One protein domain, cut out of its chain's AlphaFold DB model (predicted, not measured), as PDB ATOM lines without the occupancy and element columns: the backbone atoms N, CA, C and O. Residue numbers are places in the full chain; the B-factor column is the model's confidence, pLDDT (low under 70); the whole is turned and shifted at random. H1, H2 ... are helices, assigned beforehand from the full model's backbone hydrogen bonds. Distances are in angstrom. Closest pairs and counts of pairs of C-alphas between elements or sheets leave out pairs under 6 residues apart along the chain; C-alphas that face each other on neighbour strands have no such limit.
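This is residues 76 to 226 of the 339 residues of an uncharacterized protein of Trematosphaeria pertusa (UniProt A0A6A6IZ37). The model has little regular structure: long loops string out an elongated body in which short H3 packs on the longest helix, H4, while H2 and H5 lie toward opposite ends. The 151 printed residues include six named helices, H1 to H6 in chain order, and no named strand; the class is all helix, with 55 residues in named elements. It is loose, with a radius of gyration of the C-alphas of 18.8 A and spans of 63 by 34 by 28 A.

H4, residues 149 to 165, runs 24.5 A from C-alpha 149 at (199.204, 363.608, 235.991). H1 is residues 76 to 85, H2 106 to 115, H3 140 to 145, H5 173 to 179, and H6 192 to 196, ending at (198.778, 351.641, 216.186).

H4, with residues 151 to 155 alone, touches H3 at a steep tilt of 57 degrees, opposite ways; their closest C-alphas, of Cys 152 and Ala 145, are 3.9 A apart. H2 and H5 touch no helix. Every O i to N i+4 pair is within hydrogen-bond range in H2 to H6, and 4 of 6 in H1.

The printed part has no cut. Links H1 to H2, H2 to H3 and H5 to H6 are long. Residues 185 to 202 are among those under pLDDT 70.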
ATOM      1  N   GLU A  76     183.050 355.860 234.425       84.62
ATOM      2  CA  GLU A  76     182.124 355.566 233.331       84.62
ATOM      3  C   GLU A  76     181.781 356.826 232.532       84.62
ATOM      4  O   GLU A  76     181.797 356.809 231.300       84.62
ATOM      5  N   VAL A  77     181.516 357.931 233.235       86.31
ATOM      6  CA  VAL A  77     181.244 359.241 232.624       86.31
ATOM      7  C   VAL A  77     182.484 359.719 231.882       86.31
ATOM      8  O   VAL A  77     182.392 360.182 230.745       86.31
ATOM      9  N   LEU A  78     183.658 359.553 232.489       84.62
ATOM     10  CA  LEU A  78     184.910 359.920 231.852       84.62
ATOM     11  C   LEU A  78     185.202 359.057 230.620       84.62
ATOM     12  O   LEU A  78     185.533 359.599 229.571       84.62
ATOM     13  N   ASN A  79     185.036 357.739 230.705       82.00
ATOM     14  CA  ASN A  79     185.205 356.832 229.571       82.00
ATOM     15  C   ASN A  79     184.250 357.191 228.428       82.00
ATOM     16  O   ASN A  79     184.648 357.168 227.264       82.00
ATOM     17  N   HIS A  80     183.017 357.591 228.745       82.25
ATOM     18  CA  HIS A  80     182.072 358.093 227.755       82.25
ATOM     19  C   HIS A  80     182.579 359.380 227.086       82.25
ATOM     20  O   HIS A  80     182.595 359.452 225.860       82.25
ATOM     21  N   ILE A  81     183.094 360.350 227.848       83.94
ATOM     22  CA  ILE A  81     183.728 361.562 227.295       83.94
ATOM     23  C   ILE A  81     184.923 361.198 226.402       83.94
ATOM     24  O   ILE A  81     185.018 361.663 225.266       83.94
ATOM     25  N   LEU A  82     185.820 360.335 226.885       80.31
ATOM     26  CA  LEU A  82     186.999 359.895 226.144       80.31
ATOM     27  C   LEU A  82     186.614 359.159 224.858       80.31
ATOM     28  O   LEU A  82     187.329 359.281 223.866       80.31
ATOM     29  N   SER A  83     185.472 358.465 224.822       79.19
ATOM     30  CA  SER A  83     184.983 357.799 223.612       79.19
ATOM     31  C   SER A  83     184.741 358.764 222.448       79.19
ATOM     32  O   SER A  83     185.127 358.455 221.321       79.19
ATOM     33  N   TYR A  84     184.235 359.972 222.721       75.50
ATOM     34  CA  TYR A  84     184.044 361.013 221.705       75.50
ATOM     35  C   TYR A  84     185.362 361.619 221.212       75.50
ATOM     36  O   TYR A  84     185.452 362.108 220.087       75.50
ATOM     37  N   LEU A  85     186.410 361.571 222.034       76.50
ATOM     38  CA  LEU A  85     187.713 362.153 221.726       76.50
ATOM     39  C   LEU A  85     188.646 361.201 220.952       76.50
ATOM     40  O   LEU A  85     189.693 361.653 220.490       76.50
ATOM     41  N   ILE A  86     188.288 359.918 220.780       73.44
ATOM     42  CA  ILE A  86     189.059 358.950 219.966       73.44
ATOM     43  C   ILE A  86     189.087 359.378 218.496       73.44
ATOM     44  O   ILE A  86     190.110 359.274 217.823       73.44
ATOM     45  N   THR A  87     187.944 359.830 217.989       74.56
ATOM     46  CA  THR A  87     187.771 360.293 216.613       74.56
ATOM     47  C   THR A  87     187.243 361.715 216.664       74.56
ATOM     48  O   THR A  87     186.041 361.914 216.491       74.56
ATOM     49  N   PRO A  88     188.104 362.705 216.958       77.06
ATOM     50  CA  PRO A  88     187.642 364.065 217.137       77.06
ATOM     51  C   PRO A  88     187.020 364.576 215.841       77.06
ATOM     52  O   PRO A  88     187.599 364.456 214.755       77.06
ATOM     53  N   ARG A  89     185.816 365.119 215.971       84.94
ATOM     54  CA  ARG A  89     185.027 365.642 214.865       84.94
ATOM     55  C   ARG A  89     185.148 367.161 214.844       84.94
ATOM     56  O   ARG A  89     185.284 367.819 215.871       84.94
ATOM     57  N   SER A  90     185.124 367.705 213.643       89.56
ATOM     58  CA  SER A  90     184.908 369.117 213.381       89.56
ATOM     59  C   SER A  90     183.691 369.258 212.478       89.56
ATOM     60  O   SER A  90     183.131 368.279 211.984       89.56
ATOM     61  N   ARG A  91     183.298 370.500 212.241       92.06
ATOM     62  CA  ARG A  91     182.203 370.873 211.355       92.06
ATOM     63  C   ARG A  91     182.729 371.656 210.161       92.06
ATOM     64  O   ARG A  91     183.768 372.309 210.237       92.06
ATOM     65  N   LEU A  92     182.024 371.576 209.044       92.38
ATOM     66  CA  LEU A  92     182.270 372.448 207.904       92.38
ATOM     67  C   LEU A  92     181.849 373.889 208.246       92.38
ATOM     68  O   LEU A  92     180.908 374.074 209.020       92.38
ATOM     69  N   PRO A  93     182.485 374.913 207.644       89.81
ATOM     70  CA  PRO A  93     182.072 376.301 207.829       89.81
ATOM     71  C   PRO A  93     180.578 376.481 207.541       89.81
ATOM     72  O   PRO A  93     180.089 375.977 206.520       89.81
ATOM     73  N   GLY A  94     179.882 377.178 208.441       88.75
ATOM     74  CA  GLY A  94     178.449 377.471 208.332       88.75
ATOM     75  C   GLY A  94     177.516 376.298 208.660       88.75
ATOM     76  O   GLY A  94     176.307 376.448 208.545       88.75
ATOM     77  N   LEU A  95     178.046 375.138 209.069       92.69
ATOM     78  CA  LEU A  95     177.265 373.948 209.425       92.69
ATOM     79  C   LEU A  95     177.585 373.486 210.850       92.69
ATOM     80  O   LEU A  95     178.677 373.735 211.368       92.69
ATOM     81  N   SER A  96     176.651 372.793 211.490       93.38
ATOM     82  CA  SER A  96     176.895 372.016 212.709       93.38
ATOM     83  C   SER A  96     177.650 370.715 212.401       93.38
ATOM     84  O   SER A  96     177.829 370.324 211.244       93.38
ATOM     85  N   GLU A  97     178.115 370.019 213.443       91.44
ATOM     86  CA  GLU A  97     178.791 368.724 213.285       91.44
ATOM     87  C   GLU A  97     177.874 367.667 212.645       91.44
ATOM     88  O   GLU A  97     178.306 366.940 211.749       91.44
ATOM     89  N   GLY A  98     176.599 367.631 213.052       93.19
ATOM     90  CA  GLY A  98     175.597 366.717 212.497       93.19
ATOM     91  C   GLY A  98     175.268 367.028 211.037       93.19
ATOM     92  O   GLY A  98     175.237 366.127 210.206       93.19
ATOM     93  N   GLU A  99     175.126 368.306 210.687       95.50
ATOM     94  CA  GLU A  99     174.888 368.728 209.296       95.50
ATOM     95  C   GLU A  99     176.110 368.513 208.398       95.50
ATOM     96  O   GLU A  99     175.985 368.432 207.177       95.50
ATOM     97  N   SER A 100     177.301 368.400 208.989       94.88
ATOM     98  CA  SER A 100     178.538 368.091 208.272       94.88
ATOM     99  C   SER A 100     178.720 366.597 208.007       94.88
ATOM    100  O   SER A 100     179.630 366.240 207.258       94.88
ATOM    101  N   ALA A 101     177.908 365.729 208.620       94.25
ATOM    102  CA  ALA A 101     178.043 364.281 208.526       94.25
ATOM    103  C   ALA A 101     177.916 363.771 207.079       94.25
ATOM    104  O   ALA A 101     177.259 364.368 206.227       94.25
ATOM    105  N   HIS A 102     178.599 362.664 206.789       91.94
ATOM    106  CA  HIS A 102     178.695 362.089 205.447       91.94
ATOM    107  C   HIS A 102     177.341 361.619 204.902       91.94
ATOM    108  O   HIS A 102     177.096 361.706 203.702       91.94
ATOM    109  N   ASP A 103     176.479 361.135 205.787       93.06
ATOM    110  CA  ASP A 103     175.128 360.650 205.521       93.06
ATOM    111  C   ASP A 103     174.067 361.761 205.526       93.06
ATOM    112  O   ASP A 103     172.919 361.519 205.151       93.06
ATOM    113  N   PHE A 104     174.437 362.992 205.890       95.50
ATOM    114  CA  PHE A 104     173.508 364.111 205.871       95.50
ATOM    115  C   PHE A 104     173.193 364.545 204.419       95.50
ATOM    116  O   PHE A 104     174.114 364.725 203.611       95.50
ATOM    117  N   PRO A 105     171.912 364.749 204.044       95.25
ATOM    118  CA  PRO A 105     171.537 365.052 202.664       95.25
ATOM    119  C   PRO A 105     172.195 366.327 202.111       95.25
ATOM    120  O   PRO A 105     172.001 367.430 202.622       95.25
ATOM    121  N   ARG A 106     172.913 366.200 200.986       92.19
ATOM    122  CA  ARG A 106     173.557 367.337 200.296       92.19
ATOM    123  C   ARG A 106     172.597 368.491 199.952       92.19
ATOM    124  O   ARG A 106     172.989 369.637 200.158       92.19
ATOM    125  N   PRO A 107     171.361 368.256 199.459       94.88
ATOM    126  CA  PRO A 107     170.432 369.353 199.176       94.88
ATOM    127  C   PRO A 107     170.098 370.184 200.421       94.88
ATOM    128  O   PRO A 107     170.019 371.407 200.341       94.88
ATOM    129  N   GLU A 108     169.974 369.527 201.575       95.56
ATOM    130  CA  GLU A 108     169.712 370.168 202.864       95.56
ATOM    131  C   GLU A 108     170.926 370.999 203.314       95.56
ATOM    132  O   GLU A 108     170.767 372.162 203.677       95.56
ATOM    133  N   GLN A 109     172.153 370.467 203.177       93.12
ATOM    134  CA  GLN A 109     173.394 371.231 203.417       93.12
ATOM    135  C   GLN A 109     173.451 372.507 202.573       93.12
ATOM    136  O   GLN A 109     173.809 373.571 203.078       93.12
ATOM    137  N   HIS A 110     173.111 372.411 201.286       91.25
ATOM    138  CA  HIS A 110     173.093 373.569 200.395       91.25
ATOM    139  C   HIS A 110     172.023 374.586 200.789       91.25
ATOM    140  O   HIS A 110     172.291 375.784 200.725       91.25
ATOM    141  N   ARG A 111     170.842 374.123 201.218       95.00
ATOM    142  CA  ARG A 111     169.765 374.986 201.714       95.00
ATOM    143  C   ARG A 111     170.211 375.766 202.951       95.00
ATOM    144  O   ARG A 111     170.151 376.989 202.930       95.00
ATOM    145  N   ILE A 112     170.746 375.076 203.961       93.50
ATOM    146  CA  ILE A 112     171.235 375.690 205.207       93.50
ATOM    147  C   ILE A 112     172.330 376.721 204.908       93.50
ATOM    148  O   ILE A 112     172.252 377.859 205.361       93.50
ATOM    149  N   LYS A 113     173.311 376.374 204.064       89.38
ATOM    150  CA  LYS A 113     174.348 377.331 203.637       89.38
ATOM    151  C   LYS A 113     173.797 378.512 202.837       89.38
ATOM    152  O   LYS A 113     174.377 379.593 202.854       89.38
ATOM    153  N   GLY A 114     172.707 378.315 202.101       88.38
ATOM    154  CA  GLY A 114     172.019 379.385 201.383       88.38
ATOM    155  C   GLY A 114     171.343 380.392 202.317       88.38
ATOM    156  O   GLY A 114     171.259 381.568 201.968       88.38
ATOM    157  N   GLU A 115     170.909 379.934 203.492       91.38
ATOM    158  CA  GLU A 115     170.242 380.720 204.537       91.38
ATOM    159  C   GLU A 115     171.230 381.377 205.523       91.38
ATOM    160  O   GLU A 115     170.818 382.160 206.377       91.38
ATOM    161  N   GLU A 116     172.531 381.089 205.404       89.31
ATOM    162  CA  GLU A 116     173.570 381.626 206.283       89.31
ATOM    163  C   GLU A 116     173.630 383.164 206.235       89.31
ATOM    164  O   GLU A 116     173.685 383.774 205.160       89.31
ATOM    165  N   ASP A 117     173.691 383.797 207.412       90.38
ATOM    166  CA  ASP A 117     173.910 385.238 207.516       90.38
ATOM    167  C   ASP A 117     175.328 385.604 207.059       90.38
ATOM    168  O   ASP A 117     176.337 385.358 207.721       90.38
ATOM    169  N   ARG A 118     175.407 386.248 205.899       90.56
ATOM    170  CA  ARG A 118     176.676 386.647 205.281       90.56
ATOM    171  C   ARG A 118     177.294 387.889 205.921       90.56
ATOM    172  O   ARG A 118     178.414 388.235 205.552       90.56
ATOM    173  N   ALA A 119     176.596 388.563 206.831       90.81
ATOM    174  CA  ALA A 119     177.135 389.678 207.605       90.81
ATOM    175  C   ALA A 119     177.722 389.227 208.953       90.81
ATOM    176  O   ALA A 119     178.464 389.986 209.579       90.81
ATOM    177  N   SER A 120     177.428 388.002 209.396       89.94
ATOM    178  CA  SER A 120     177.990 387.464 210.629       89.94
ATOM    179  C   SER A 120     179.484 387.174 210.482       89.94
ATOM    180  O   SER A 120     179.975 386.850 209.392       89.94
ATOM    181  N   SER A 121     180.197 387.227 211.609       88.75
ATOM    182  CA  SER A 121     181.591 386.790 211.691       88.75
ATOM    183  C   SER A 121     181.746 385.356 211.165       88.75
ATOM    184  O   SER A 121     180.885 384.513 211.439       88.75
ATOM    185  N   PRO A 122     182.824 385.059 210.422       86.75
ATOM    186  CA  PRO A 122     183.096 383.709 209.952       86.75
ATOM    187  C   PRO A 122     183.486 382.787 211.107       86.75
ATOM    188  O   PRO A 122     184.022 383.209 212.131       86.75
ATOM    189  N   ASP A 123     183.252 381.496 210.904       85.94
ATOM    190  CA  ASP A 123     183.566 380.441 211.861       85.94
ATOM    191  C   ASP A 123     185.077 380.144 211.886       85.94
ATOM    192  O   ASP A 123     185.565 379.265 211.174       85.94
ATOM    193  N   THR A 124     185.850 380.910 212.658       85.00
ATOM    194  CA  THR A 124     187.318 380.775 212.738       85.00
ATOM    195  C   THR A 124     187.805 379.946 213.926       85.00
ATOM    196  O   THR A 124     188.929 379.449 213.888       85.00
ATOM    197  N   GLU A 125     186.977 379.758 214.955       83.00
ATOM    198  CA  GLU A 125     187.386 379.207 216.259       83.00
ATOM    199  C   GLU A 125     187.138 377.693 216.418       83.00
ATOM    200  O   GLU A 125     187.306 377.137 217.503       83.00
ATOM    201  N   ARG A 126     186.748 376.986 215.348       87.00
ATOM    202  CA  ARG A 126     186.484 375.536 215.414       87.00
ATOM    203  C   ARG A 126     187.765 374.692 215.496       87.00
ATOM    204  O   ARG A 126     188.814 375.043 214.951       87.00
ATOM    205  N   PHE A 127     187.656 373.504 216.097       84.62
ATOM    206  CA  PHE A 127     188.703 372.478 216.030       84.62
ATOM    207  C   PHE A 127     189.056 372.170 214.568       84.62
ATOM    208  O   PHE A 127     188.164 372.077 213.730       84.62
ATOM    209  N   ALA A 128     190.342 372.014 214.249       85.00
ATOM    210  CA  ALA A 128     190.807 371.770 212.880       85.00
ATOM    211  C   ALA A 128     190.330 372.814 211.837       85.00
ATOM    212  O   ALA A 128     190.207 372.487 210.659       85.00
ATOM    213  N   ALA A 129     190.059 374.064 212.249       88.38
ATOM    214  CA  ALA A 129     189.746 375.157 211.318       88.38
ATOM    215  C   ALA A 129     190.889 375.421 210.326       88.38
ATOM    216  O   ALA A 129     190.643 375.795 209.180       88.38
ATOM    217  N   ASP A 130     192.127 375.234 210.784       88.31
ATOM    218  CA  ASP A 130     193.329 375.369 209.977       88.31
ATOM    219  C   ASP A 130     193.768 374.015 209.421       88.31
ATOM    220  O   ASP A 130     194.275 373.149 210.137       88.31
ATOM    221  N   LEU A 131     193.568 373.839 208.118       84.81
ATOM    222  CA  LEU A 131     193.978 372.629 207.414       84.81
ATOM    223  C   LEU A 131     195.495 372.562 207.182       84.81
ATOM    224  O   LEU A 131     196.014 371.482 206.893       84.81
ATOM    225  N   PHE A 132     196.205 373.689 207.284       84.50
ATOM    226  CA  PHE A 132     197.620 373.795 206.930       84.50
ATOM    227  C   PHE A 132     198.555 373.644 208.134       84.50
ATOM    228  O   PHE A 132     199.699 373.233 207.955       84.50
ATOM    229  N   SER A 133     198.069 373.863 209.358       79.31
ATOM    230  CA  SER A 133     198.828 373.671 210.607       79.31
ATOM    231  C   SER A 133     198.499 372.358 211.332       79.31
ATOM    232  O   SER A 133     198.631 372.241 212.549       79.31
ATOM    233  N   TRP A 134     198.119 371.301 210.602       71.56
ATOM    234  CA  TRP A 134     197.734 370.019 211.218       71.56
ATOM    235  C   TRP A 134     198.823 369.406 212.117       71.56
ATOM    236  O   TRP A 134     198.518 368.736 213.100       71.56
ATOM    237  N   THR A 135     200.103 369.637 211.816       68.50
ATOM    238  CA  THR A 135     201.218 369.179 212.664       68.50
ATOM    239  C   THR A 135     201.249 369.847 214.036       68.50
ATOM    240  O   THR A 135     201.811 369.288 214.974       68.50
ATOM    241  N   GLU A 136     200.657 371.031 214.155       72.88
ATOM    242  CA  GLU A 136     200.536 371.788 215.402       72.88
ATOM    243  C   GLU A 136     199.279 371.381 216.182       72.88
ATOM    244  O   GLU A 136     199.218 371.542 217.406       72.88
ATOM    245  N   LEU A 137     198.295 370.795 215.494       72.06
ATOM    246  CA  LEU A 137     197.064 370.317 216.100       72.06
ATOM    247  C   LEU A 137     197.351 369.103 216.989       72.06
ATOM    248  O   LEU A 137     197.540 367.969 216.539       72.06
ATOM    249  N   ARG A 138     197.358 369.332 218.301       70.12
ATOM    250  CA  ARG A 138     197.454 368.248 219.278       70.12
ATOM    251  C   ARG A 138     196.151 367.459 219.279       70.12
ATOM    252  O   ARG A 138     195.077 368.024 219.468       70.12
ATOM    253  N   HIS A 139     196.257 366.140 219.124       73.50
ATOM    254  CA  HIS A 139     195.120 365.244 219.329       73.50
ATOM    255  C   HIS A 139     194.496 365.512 220.712       73.50
ATOM    256  O   HIS A 139     195.261 365.638 221.675       73.50
ATOM    257  N   PRO A 140     193.160 365.556 220.865       76.25
ATOM    258  CA  PRO A 140     192.537 365.893 222.145       76.25
ATOM    259  C   PRO A 140     192.972 365.005 223.311       76.25
ATOM    260  O   PRO A 140     193.158 365.509 224.410       76.25
ATOM    261  N   PHE A 141     193.256 363.720 223.076       73.94
ATOM    262  CA  PHE A 141     193.882 362.860 224.096       73.94
ATOM    263  C   PHE A 141     195.252 363.357 224.556       73.94
ATOM    264  O   PHE A 141     195.527 363.354 225.749       73.94
ATOM    265  N   ASN A 142     196.105 363.808 223.634       73.62
ATOM    266  CA  ASN A 142     197.424 364.332 223.985       73.62
ATOM    267  C   ASN A 142     197.301 365.678 224.701       73.62
ATOM    268  O   ASN A 142     198.062 365.953 225.623       73.62
ATOM    269  N   ALA A 143     196.347 366.513 224.280       79.12
ATOM    270  CA  ALA A 143     196.049 367.767 224.958       79.12
ATOM    271  C   ALA A 143     195.556 367.509 226.390       79.12
ATOM    272  O   ALA A 143     196.095 368.097 227.321       79.12
ATOM    273  N   LEU A 144     194.611 366.581 226.571       80.25
ATOM    274  CA  LEU A 144     194.056 366.206 227.869       80.25
ATOM    275  C   LEU A 144     195.102 365.558 228.781       80.25
ATOM    276  O   LEU A 144     195.252 365.981 229.923       80.25
ATOM    277  N   ALA A 145     195.877 364.593 228.280       82.12
ATOM    278  CA  ALA A 145     196.939 363.942 229.047       82.12
ATOM    279  C   ALA A 145     198.015 364.932 229.526       82.12
ATOM    280  O   ALA A 145     198.618 364.728 230.574       82.12
ATOM    281  N   ALA A 146     198.234 366.030 228.795       82.00
ATOM    282  CA  ALA A 146     199.182 367.071 229.183       82.00
ATOM    283  C   ALA A 146     198.658 368.030 230.272       82.00
ATOM    284  O   ALA A 146     199.436 368.846 230.760       82.00
ATOM    285  N   THR A 147     197.371 367.972 230.644       84.69
ATOM    286  CA  THR A 147     196.782 368.909 231.624       84.69
ATOM    287  C   THR A 147     197.157 368.593 233.071       84.69
ATOM    288  O   THR A 147     197.423 369.511 233.843       84.69
ATOM    289  N   SER A 148     197.200 367.314 233.449       87.38
ATOM    290  CA  SER A 148     197.550 366.865 234.799       87.38
ATOM    291  C   SER A 148     198.040 365.415 234.779       87.38
ATOM    292  O   SER A 148     197.743 364.653 233.856       87.38
ATOM    293  N   LYS A 149     198.766 365.004 235.830       85.38
ATOM    294  CA  LYS A 149     199.204 363.608 235.991       85.38
ATOM    295  C   LYS A 149     198.008 362.649 236.007       85.38
ATOM    296  O   LYS A 149     198.056 361.600 235.373       85.38
ATOM    297  N   ARG A 150     196.917 363.046 236.671       84.75
ATOM    298  CA  ARG A 150     195.695 362.246 236.771       84.75
ATOM    299  C   ARG A 150     195.020 362.062 235.411       84.75
ATOM    300  O   ARG A 150     194.670 360.942 235.056       84.75
ATOM    301  N   CYS A 151     194.887 363.127 234.622       83.06
ATOM    302  CA  CYS A 151     194.370 363.038 233.255       83.06
ATOM    303  C   CYS A 151     195.240 362.141 232.362       83.06
ATOM    304  O   CYS A 151     194.702 361.399 231.543       83.06
ATOM    305  N   CYS A 152     196.567 362.173 232.534       83.44
ATOM    306  CA  CYS A 152     197.481 361.275 231.826       83.44
ATOM    307  C   CYS A 152     197.169 359.801 232.125       83.44
ATOM    308  O   CYS A 152     196.930 359.034 231.195       83.44
ATOM    309  N   GLU A 153     197.069 359.435 233.407       82.81
ATOM    310  CA  GLU A 153     196.731 358.071 233.845       82.81
ATOM    311  C   GLU A 153     195.379 357.602 233.284       82.81
ATOM    312  O   GLU A 153     195.243 356.463 232.838       82.81
ATOM    313  N   LEU A 154     194.375 358.484 233.268       82.75
ATOM    314  CA  LEU A 154     193.035 358.169 232.766       82.75
ATOM    315  C   LEU A 154     193.030 357.932 231.248       82.75
ATOM    316  O   LEU A 154     192.427 356.969 230.775       82.75
ATOM    317  N   VAL A 155     193.737 358.768 230.480       79.62
ATOM    318  CA  VAL A 155     193.883 358.602 229.025       79.62
ATOM    319  C   VAL A 155     194.657 357.324 228.688       79.62
ATOM    320  O   VAL A 155     194.274 356.602 227.762       79.62
ATOM    321  N   GLU A 156     195.723 357.022 229.430       77.50
ATOM    322  CA  GLU A 156     196.521 355.803 229.253       77.50
ATOM    323  C   GLU A 156     195.717 354.546 229.599       77.50
ATOM    324  O   GLU A 156     195.703 353.599 228.814       77.50
ATOM    325  N   SER A 157     194.975 354.568 230.709       78.88
ATOM    326  CA  SER A 157     194.096 353.471 231.129       78.88
ATOM    327  C   SER A 157     192.992 353.196 230.102       78.88
ATOM    328  O   SER A 157     192.807 352.053 229.674       78.88
ATOM    329  N   TYR A 158     192.305 354.245 229.640       78.88
ATOM    330  CA  TYR A 158     191.257 354.125 228.628       78.88
ATOM    331  C   TYR A 158     191.800 353.603 227.295       78.88
ATOM    332  O   TYR A 158     191.191 352.739 226.659       78.88
ATOM    333  N   SER A 159     192.979 354.089 226.894       73.69
ATOM    334  CA  SER A 159     193.687 353.567 225.729       73.69
ATOM    335  C   SER A 159     193.965 352.079 225.927       73.69
ATOM    336  O   SER A 159     193.444 351.277 225.169       73.69
ATOM    337  N   ALA A 160     194.658 351.663 226.986       72.69
ATOM    338  CA  ALA A 160     194.953 350.250 227.232       72.69
ATOM    339  C   ALA A 160     193.707 349.341 227.154       72.69
ATOM    340  O   ALA A 160     193.752 348.293 226.504       72.69
ATOM    341  N   HIS A 161     192.577 349.771 227.730       75.25
ATOM    342  CA  HIS A 161     191.298 349.060 227.635       75.25
ATOM    343  C   HIS A 161     190.816 348.881 226.184       75.25
ATOM    344  O   HIS A 161     190.393 347.791 225.800       75.25
ATOM    345  N   LEU A 162     190.902 349.921 225.351       72.06
ATOM    346  CA  LEU A 162     190.421 349.889 223.970       72.06
ATOM    347  C   LEU A 162     191.164 348.873 223.078       72.06
ATOM    348  O   LEU A 162     190.491 348.168 222.328       72.06
ATOM    349  N   VAL A 163     192.498 348.732 223.137       68.81
ATOM    350  CA  VAL A 163     193.184 347.694 222.319       68.81
ATOM    351  C   VAL A 163     193.010 346.308 222.921       68.81
ATOM    352  O   VAL A 163     192.933 345.358 222.148       68.81
ATOM    353  N   LYS A 164     192.841 346.167 224.246       68.44
ATOM    354  CA  LYS A 164     192.429 344.879 224.829       68.44
ATOM    355  C   LYS A 164     191.060 344.438 224.295       68.44
ATOM    356  O   LYS A 164     190.923 343.313 223.824       68.44
ATOM    357  N   ALA A 165     190.067 345.330 224.314       69.88
ATOM    358  CA  ALA A 165     188.702 345.034 223.873       69.88
ATOM    359  C   ALA A 165     188.589 344.825 222.353       69.88
ATOM    360  O   ALA A 165     187.894 343.927 221.885       69.88
ATOM    361  N   CYS A 166     189.295 345.641 221.570       63.97
ATOM    362  CA  CYS A 166     189.264 345.615 220.113       63.97
ATOM    363  C   CYS A 166     190.566 345.048 219.548       63.97
ATOM    364  O   CYS A 166     191.117 345.677 218.649       63.97
ATOM    365  N   ASN A 167     191.056 343.899 220.046       64.31
ATOM    366  CA  ASN A 167     192.347 343.278 219.692       64.31
ATOM    367  C   ASN A 167     192.483 342.832 218.210       64.31
ATOM    368  O   ASN A 167     192.983 341.760 217.896       64.31
ATOM    369  N   ARG A 168     192.068 343.675 217.261       55.69
ATOM    370  CA  ARG A 168     192.200 343.569 215.805       55.69
ATOM    371  C   ARG A 168     193.647 343.409 215.352       55.69
ATOM    372  O   ARG A 168     193.879 343.003 214.221       55.69
ATOM    373  N   PHE A 169     194.598 343.741 216.217       54.44
ATOM    374  CA  PHE A 169     196.028 343.599 215.974       54.44
ATOM    375  C   PHE A 169     196.609 342.298 216.538       54.44
ATOM    376  O   PHE A 169     197.809 342.089 216.399       54.44
ATOM    377  N   ASN A 170     195.782 341.437 217.151       61.41
ATOM    378  CA  ASN A 170     196.187 340.173 217.773       61.41
ATOM    379  C   ASN A 170     197.399 340.332 218.706       61.41
ATOM    380  O   ASN A 170     198.322 339.521 218.695       61.41
ATOM    381  N   LEU A 171     197.413 341.401 219.502       69.62
ATOM    382  CA  LEU A 171     198.456 341.624 220.492       69.62
ATOM    383  C   LEU A 171     198.384 340.536 221.574       69.62
ATOM    384  O   LEU A 171     197.277 340.114 221.940       69.62
ATOM    385  N   PRO A 172     199.534 340.093 222.109       71.50
ATOM    386  CA  PRO A 172     199.619 338.974 223.043       71.50
ATOM    387  C   PRO A 172     199.272 339.415 224.475       71.50
ATOM    388  O   PRO A 172     200.016 339.172 225.421       71.50
ATOM    389  N   PHE A 173     198.115 340.061 224.647       73.69
ATOM    390  CA  PHE A 173     197.590 340.416 225.965       73.69
ATOM    391  C   PHE A 173     197.458 339.227 226.915       73.69
ATOM    392  O   PHE A 173     197.812 339.411 228.072       73.69
ATOM    393  N   PRO A 174     197.039 338.022 226.472       79.00
ATOM    394  CA  PRO A 174     196.989 336.869 227.369       79.00
ATOM    395  C   PRO A 174     198.358 336.543 227.976       79.00
ATOM    396  O   PRO A 174     198.461 336.316 229.173       79.00
ATOM    397  N   GLN A 175     199.424 336.612 227.170       76.25
ATOM    398  CA  GLN A 175     200.792 336.365 227.623       76.25
ATOM    399  C   GLN A 175     201.283 337.473 228.566       76.25
ATOM    400  O   GLN A 175     201.899 337.183 229.586       76.25
ATOM    401  N   MET A 176     200.956 338.735 228.269       81.38
ATOM    402  CA  MET A 176     201.263 339.856 229.162       81.38
ATOM    403  C   MET A 176     200.544 339.730 230.514       81.38
ATOM    404  O   MET A 176     201.137 340.010 231.553       81.38
ATOM    405  N   ASP A 177     199.272 339.328 230.502       82.19
ATOM    406  CA  ASP A 177     198.442 339.206 231.703       82.19
ATOM    407  C   ASP A 177     198.883 338.007 232.572       82.19
ATOM    408  O   ASP A 177     198.779 338.069 233.795       82.19
ATOM    409  N   GLU A 178     199.427 336.948 231.960       86.00
ATOM    410  CA  GLU A 178     199.912 335.745 232.652       86.00
ATOM    411  C   GLU A 178     201.351 335.883 233.184       86.00
ATOM    412  O   GLU A 178     201.640 335.440 234.295       86.00
ATOM    413  N   TYR A 179     202.251 336.521 232.427       85.38
ATOM    414  CA  TYR A 179     203.693 336.541 232.724       85.38
ATOM    415  C   TYR A 179     204.255 337.943 233.028       85.38
ATOM    416  O   TYR A 179     205.449 338.088 233.296       85.38
ATOM    417  N   GLY A 180     203.411 338.981 233.024       81.50
ATOM    418  CA  GLY A 180     203.774 340.367 233.335       81.50
ATOM    419  C   GLY A 180     204.193 341.199 232.115       81.50
ATOM    420  O   GLY A 180     204.432 340.676 231.030       81.50
ATOM    421  N   ALA A 181     204.304 342.522 232.284       74.06
ATOM    422  CA  ALA A 181     204.572 343.467 231.187       74.06
ATOM    423  C   ALA A 181     205.906 343.220 230.455       74.06
ATOM    424  O   ALA A 181     205.986 343.390 229.243       74.06
ATOM    425  N   GLU A 182     206.929 342.754 231.175       78.69
ATOM    426  CA  GLU A 182     208.262 342.451 230.629       78.69
ATOM    427  C   GLU A 182     208.275 341.191 229.741       78.69
ATOM    428  O   GLU A 182     209.234 340.945 229.012       78.69
ATOM    429  N   SER A 183     207.210 340.379 229.784       77.88
ATOM    430  CA  SER A 183     207.110 339.119 229.035       77.88
ATOM    431  C   SER A 183     206.748 339.292 227.557       77.88
ATOM    432  O   SER A 183     206.785 338.324 226.793       77.88
ATOM    433  N   VAL A 184     206.393 340.514 227.142       70.75
ATOM    434  CA  VAL A 184     205.927 340.833 225.792       70.75
ATOM    435  C   VAL A 184     206.765 341.959 225.190       70.75
ATOM    436  O   VAL A 184     206.958 343.005 225.802       70.75
ATOM    437  N   TYR A 185     207.217 341.759 223.946       60.09
ATOM    438  CA  TYR A 185     207.894 342.780 223.146       60.09
ATOM    439  C   TYR A 185     207.082 343.130 221.881       60.09
ATOM    440  O   TYR A 185     206.614 342.219 221.193       60.09
ATOM    441  N   PRO A 186     206.960 344.418 221.500       60.62
ATOM    442  CA  PRO A 186     207.443 345.584 222.238       60.62
ATOM    443  C   PRO A 186     206.630 345.809 223.517       60.62
ATOM    444  O   PRO A 186     205.485 345.367 223.603       60.62
ATOM    445  N   ASP A 187     207.228 346.519 224.477       66.19
ATOM    446  CA  ASP A 187     206.529 346.956 225.685       66.19
ATOM    447  C   ASP A 187     205.210 347.645 225.289       66.19
ATOM    448  O   ASP A 187     205.188 348.674 224.597       66.19
ATOM    449  N   LEU A 188     204.100 347.028 225.695       65.06
ATOM    450  CA  LEU A 188     202.754 347.486 225.370       65.06
ATOM    451  C   LEU A 188     202.391 348.776 226.123       65.06
ATOM    452  O   LEU A 188     201.415 349.428 225.748       65.06
ATOM    453  N   SER A 189     203.179 349.170 227.133       57.12
ATOM    454  CA  SER A 189     202.931 350.344 227.970       57.12
ATOM    455  C   SER A 189     203.502 351.659 227.411       57.12
ATOM    456  O   SER A 189     202.820 352.678 227.464       57.12
ATOM    457  N   GLY A 190     204.697 351.685 226.809       50.03
ATOM    458  CA  GLY A 190     205.378 352.967 226.567       50.03
ATOM    459  C   GLY A 190     204.910 353.817 225.367       50.03
ATOM    460  O   GLY A 190     204.711 355.027 225.480       50.03
ATOM    461  N   ILE A 191     204.834 353.249 224.157       50.09
ATOM    462  CA  ILE A 191     204.834 354.031 222.886       50.09
ATOM    463  C   ILE A 191     203.996 353.370 221.766       50.09
ATOM    464  O   ILE A 191     203.616 354.002 220.776       50.09
ATOM    465  N   VAL A 192     203.680 352.088 221.921       45.69
ATOM    466  CA  VAL A 192     203.245 351.185 220.845       45.69
ATOM    467  C   VAL A 192     201.756 351.324 220.534       45.69
ATOM    468  O   VAL A 192     201.367 351.412 219.369       45.69
ATOM    469  N   TYR A 193     200.926 351.492 221.559       50.47
ATOM    470  CA  TYR A 193     199.518 351.852 221.401       50.47
ATOM    471  C   TYR A 193     199.349 353.206 220.681       50.47
ATOM    472  O   TYR A 193     198.509 353.369 219.790       50.47
ATOM    473  N   ARG A 194     200.219 354.170 221.021       46.69
ATOM    474  CA  ARG A 194     200.233 355.552 220.508       46.69
ATOM    475  C   ARG A 194     200.414 355.651 218.988       46.69
ATOM    476  O   ARG A 194     199.994 356.648 218.415       46.69
ATOM    477  N   ARG A 195     201.004 354.649 218.319       48.06
ATOM    478  CA  ARG A 195     201.172 354.609 216.847       48.06
ATOM    479  C   ARG A 195     200.181 353.681 216.133       48.06
ATOM    480  O   ARG A 195     199.781 354.000 215.016       48.06
ATOM    481  N   LEU A 196     199.733 352.598 216.769       47.50
ATOM    482  CA  LEU A 196     198.778 351.641 216.186       47.50
ATOM    483  C   LEU A 196     197.349 352.203 216.062       47.50
ATOM    484  O   LEU A 196     196.701 351.994 215.035       47.50
ATOM    485  N   LEU A 197     196.892 353.010 217.030       47.34
ATOM    486  CA  LEU A 197     195.613 353.735 216.949       47.34
ATOM    487  C   LEU A 197     195.605 354.799 215.827       47.34
ATOM    488  O   LEU A 197     194.566 355.088 215.243       47.34
ATOM    489  N   LEU A 198     196.773 355.365 215.494       47.78
ATOM    490  CA  LEU A 198     196.913 356.425 214.488       47.78
ATOM    491  C   LEU A 198     197.028 355.901 213.039       47.78
ATOM    492  O   LEU A 198     196.944 356.709 212.114       47.78
ATOM    493  N   GLN A 199     197.239 354.600 212.783       45.44
ATOM    494  CA  GLN A 199     197.602 354.092 211.443       45.44
ATOM    495  C   GLN A 199     196.629 353.097 210.777       45.44
ATOM    496  O   GLN A 199     196.725 352.968 209.559       45.44
ATOM    497  N   VAL A 200     195.704 352.425 211.485       41.97
ATOM    498  CA  VAL A 200     195.036 351.223 210.910       41.97
ATOM    499  C   VAL A 200     193.500 351.153 211.042       41.97
ATOM    500  O   VAL A 200     192.877 350.277 210.447       41.97
ATOM    501  N   THR A 201     192.833 352.069 211.741       46.66
ATOM    502  CA  THR A 201     191.374 352.250 211.595       46.66
ATOM    503  C   THR A 201     191.088 353.065 210.331       46.66
ATOM    504  O   THR A 201     191.881 353.959 210.021       46.66
ATOM    505  N   PRO A 202     190.001 352.788 209.574       54.81
ATOM    506  CA  PRO A 202     189.607 353.647 208.460       54.81
ATOM    507  C   PRO A 202     189.597 355.080 208.965       54.81
ATOM    508  O   PRO A 202     188.868 355.373 209.906       54.81
ATOM    509  N   ARG A 203     190.472 355.931 208.423       71.81
ATOM    510  CA  ARG A 203     190.643 357.293 208.925       71.81
ATOM    511  C   ARG A 203     189.371 358.043 208.564       71.81
ATOM    512  O   ARG A 203     189.162 358.268 207.373       71.81
ATOM    513  N   PRO A 204     188.487 358.352 209.525       80.81
ATOM    514  CA  PRO A 204     187.304 359.105 209.190       80.81
ATOM    515  C   PRO A 204     187.744 360.525 208.841       80.81
ATOM    516  O   PRO A 204     188.675 361.075 209.436       80.81
ATOM    517  N   CYS A 205     187.074 361.134 207.874       87.00
ATOM    518  CA  CYS A 205     187.159 362.569 207.679       87.00
ATOM    519  C   CYS A 205     186.769 363.269 208.994       87.00
ATOM    520  O   CYS A 205     185.687 363.032 209.526       87.00
ATOM    521  N   VAL A 206     187.607 364.160 209.513       86.12
ATOM    522  CA  VAL A 206     187.346 364.949 210.723       86.12
ATOM    523  C   VAL A 206     186.066 365.766 210.563       86.12
ATOM    524  O   VAL A 206     185.337 365.924 211.530       86.12
ATOM    525  N   PHE A 207     185.717 366.185 209.343       91.31
ATOM    526  CA  PHE A 207     184.514 366.978 209.069       91.31
ATOM    527  C   PHE A 207     183.263 366.126 208.849       91.31
ATOM    528  O   PHE A 207     182.291 366.263 209.584       91.31
ATOM    529  N   CYS A 208     183.286 365.147 207.940       91.69
ATOM    530  CA  CYS A 208     182.086 364.355 207.620       91.69
ATOM    531  C   CYS A 208     182.027 362.945 208.210       91.69
ATOM    532  O   CYS A 208     180.976 362.321 208.193       91.69
ATOM    533  N   GLY A 209     183.125 362.416 208.738       88.62
ATOM    534  CA  GLY A 209     183.149 361.111 209.398       88.62
ATOM    535  C   GLY A 209     183.226 359.958 208.404       88.62
ATOM    536  O   GLY A 209     183.426 358.814 208.800       88.62
ATOM    537  N   GLY A 210     183.123 360.264 207.107       87.75
ATOM    538  CA  GLY A 210     183.256 359.302 206.025       87.75
ATOM    539  C   GLY A 210     184.630 358.642 206.035       87.75
ATOM    540  O   GLY A 210     185.653 359.298 206.242       87.75
ATOM    541  N   VAL A 211     184.639 357.332 205.807       83.94
ATOM    542  CA  VAL A 211     185.852 356.517 205.736       83.94
ATOM    543  C   VAL A 211     186.698 356.937 204.535       83.94
ATOM    544  O   VAL A 211     186.237 356.890 203.397       83.94
ATOM    545  N   LEU A 212     187.952 357.316 204.781       76.62
ATOM    546  CA  LEU A 212     188.886 357.691 203.725       76.62
ATOM    547  C   LEU A 212     189.582 356.454 203.150       76.62
ATOM    548  O   LEU A 212     190.325 355.766 203.851       76.62
ATOM    549  N   SER A 213     189.371 356.200 201.859       66.81
ATOM    550  CA  SER A 213     190.086 355.169 201.092       66.81
ATOM    551  C   SER A 213     191.314 355.721 200.355       66.81
ATOM    552  O   SER A 213     192.286 354.998 200.145       66.81
ATOM    553  N   ALA A 214     191.302 357.008 199.994       61.59
ATOM    554  CA  ALA A 214     192.398 357.712 199.334       61.59
ATOM    555  C   ALA A 214     192.477 359.171 199.813       61.59
ATOM    556  O   ALA A 214     191.457 359.786 200.117       61.59
ATOM    557  N   TYR A 215     193.690 359.726 199.869       61.81
ATOM    558  CA  TYR A 215     193.897 361.144 200.180       61.81
ATOM    559  C   TYR A 215     193.774 361.997 198.911       61.81
ATOM    560  O   TYR A 215     194.396 361.633 197.906       61.81
ATOM    561  N   PRO A 216     193.061 363.140 198.964       57.28
ATOM    562  CA  PRO A 216     192.796 363.971 197.788       57.28
ATOM    563  C   PRO A 216     194.066 364.575 197.168       57.28
ATOM    564  O   PRO A 216     194.163 364.676 195.949       57.28
ATOM    565  N   HIS A 217     195.101 364.877 197.969       63.47
ATOM    566  CA  HIS A 217     196.342 365.500 197.481       63.47
ATOM    567  C   HIS A 217     197.595 364.844 198.089       63.47
ATOM    568  O   HIS A 217     198.030 365.166 199.195       63.47
ATOM    569  N   ARG A 218     198.196 363.893 197.356       55.09
ATOM    570  CA  ARG A 218     199.298 363.016 197.825       55.09
ATOM    571  C   ARG A 218     200.632 363.730 198.119       55.09
ATOM    572  O   ARG A 218     201.494 363.152 198.791       55.09
ATOM    573  N   SER A 219     200.827 364.941 197.598       54.22
ATOM    574  CA  SER A 219     202.123 365.635 197.557       54.22
ATOM    575  C   SER A 219     202.266 366.810 198.530       54.22
ATOM    576  O   SER A 219     203.384 367.051 198.971       54.22
ATOM    577  N   VAL A 220     201.187 367.507 198.904       51.38
ATOM    578  CA  VAL A 220     201.300 368.803 199.612       51.38
ATOM    579  C   VAL A 220     200.889 368.722 201.089       51.38
ATOM    580  O   VAL A 220     201.456 369.429 201.915       51.38
ATOM    581  N   ILE A 221     199.957 367.833 201.466       53.97
ATOM    582  CA  ILE A 221     199.367 367.835 202.818       53.97
ATOM    583  C   ILE A 221     199.152 366.395 203.322       53.97
ATOM    584  O   ILE A 221     198.046 365.859 203.363       53.97
ATOM    585  N   ARG A 222     200.248 365.716 203.688       48.84
ATOM    586  CA  ARG A 222     200.283 364.267 204.005       48.84
ATOM    587  C   ARG A 222     199.607 363.837 205.319       48.84
ATOM    588  O   ARG A 222     199.729 362.677 205.707       48.84
ATOM    589  N   LEU A 223     198.888 364.724 206.003       51.78
ATOM    590  CA  LEU A 223     198.240 364.415 207.285       51.78
ATOM    591  C   LEU A 223     196.752 364.788 207.348       51.78
ATOM    592  O   LEU A 223     196.158 364.716 208.419       51.78
ATOM    593  N   LEU A 224     196.128 365.136 206.220       57.72
ATOM    594  CA  LEU A 224     194.715 365.507 206.200       57.72
ATOM    595  C   LEU A 224     193.807 364.316 206.507       57.72
ATOM    596  O   LEU A 224     193.492 363.519 205.629       57.72
ATOM    597  N   LEU A 225     193.284 364.254 207.728       73.25
ATOM    598  CA  LEU A 225     192.070 363.497 208.025       73.25
ATOM    599  C   LEU A 225     190.848 364.224 207.422       73.25
ATOM    600  O   LEU A 225     189.912 364.559 208.130       73.25
ATOM    601  N   THR A 226     190.845 364.538 206.127       81.50
ATOM    602  CA  THR A 226     189.666 365.077 205.431       81.50
ATOM    603  C   THR A 226     189.496 364.415 204.077       81.50
ATOM    604  O   THR A 226     190.475 364.082 203.411       81.50
TER     605      THR A 226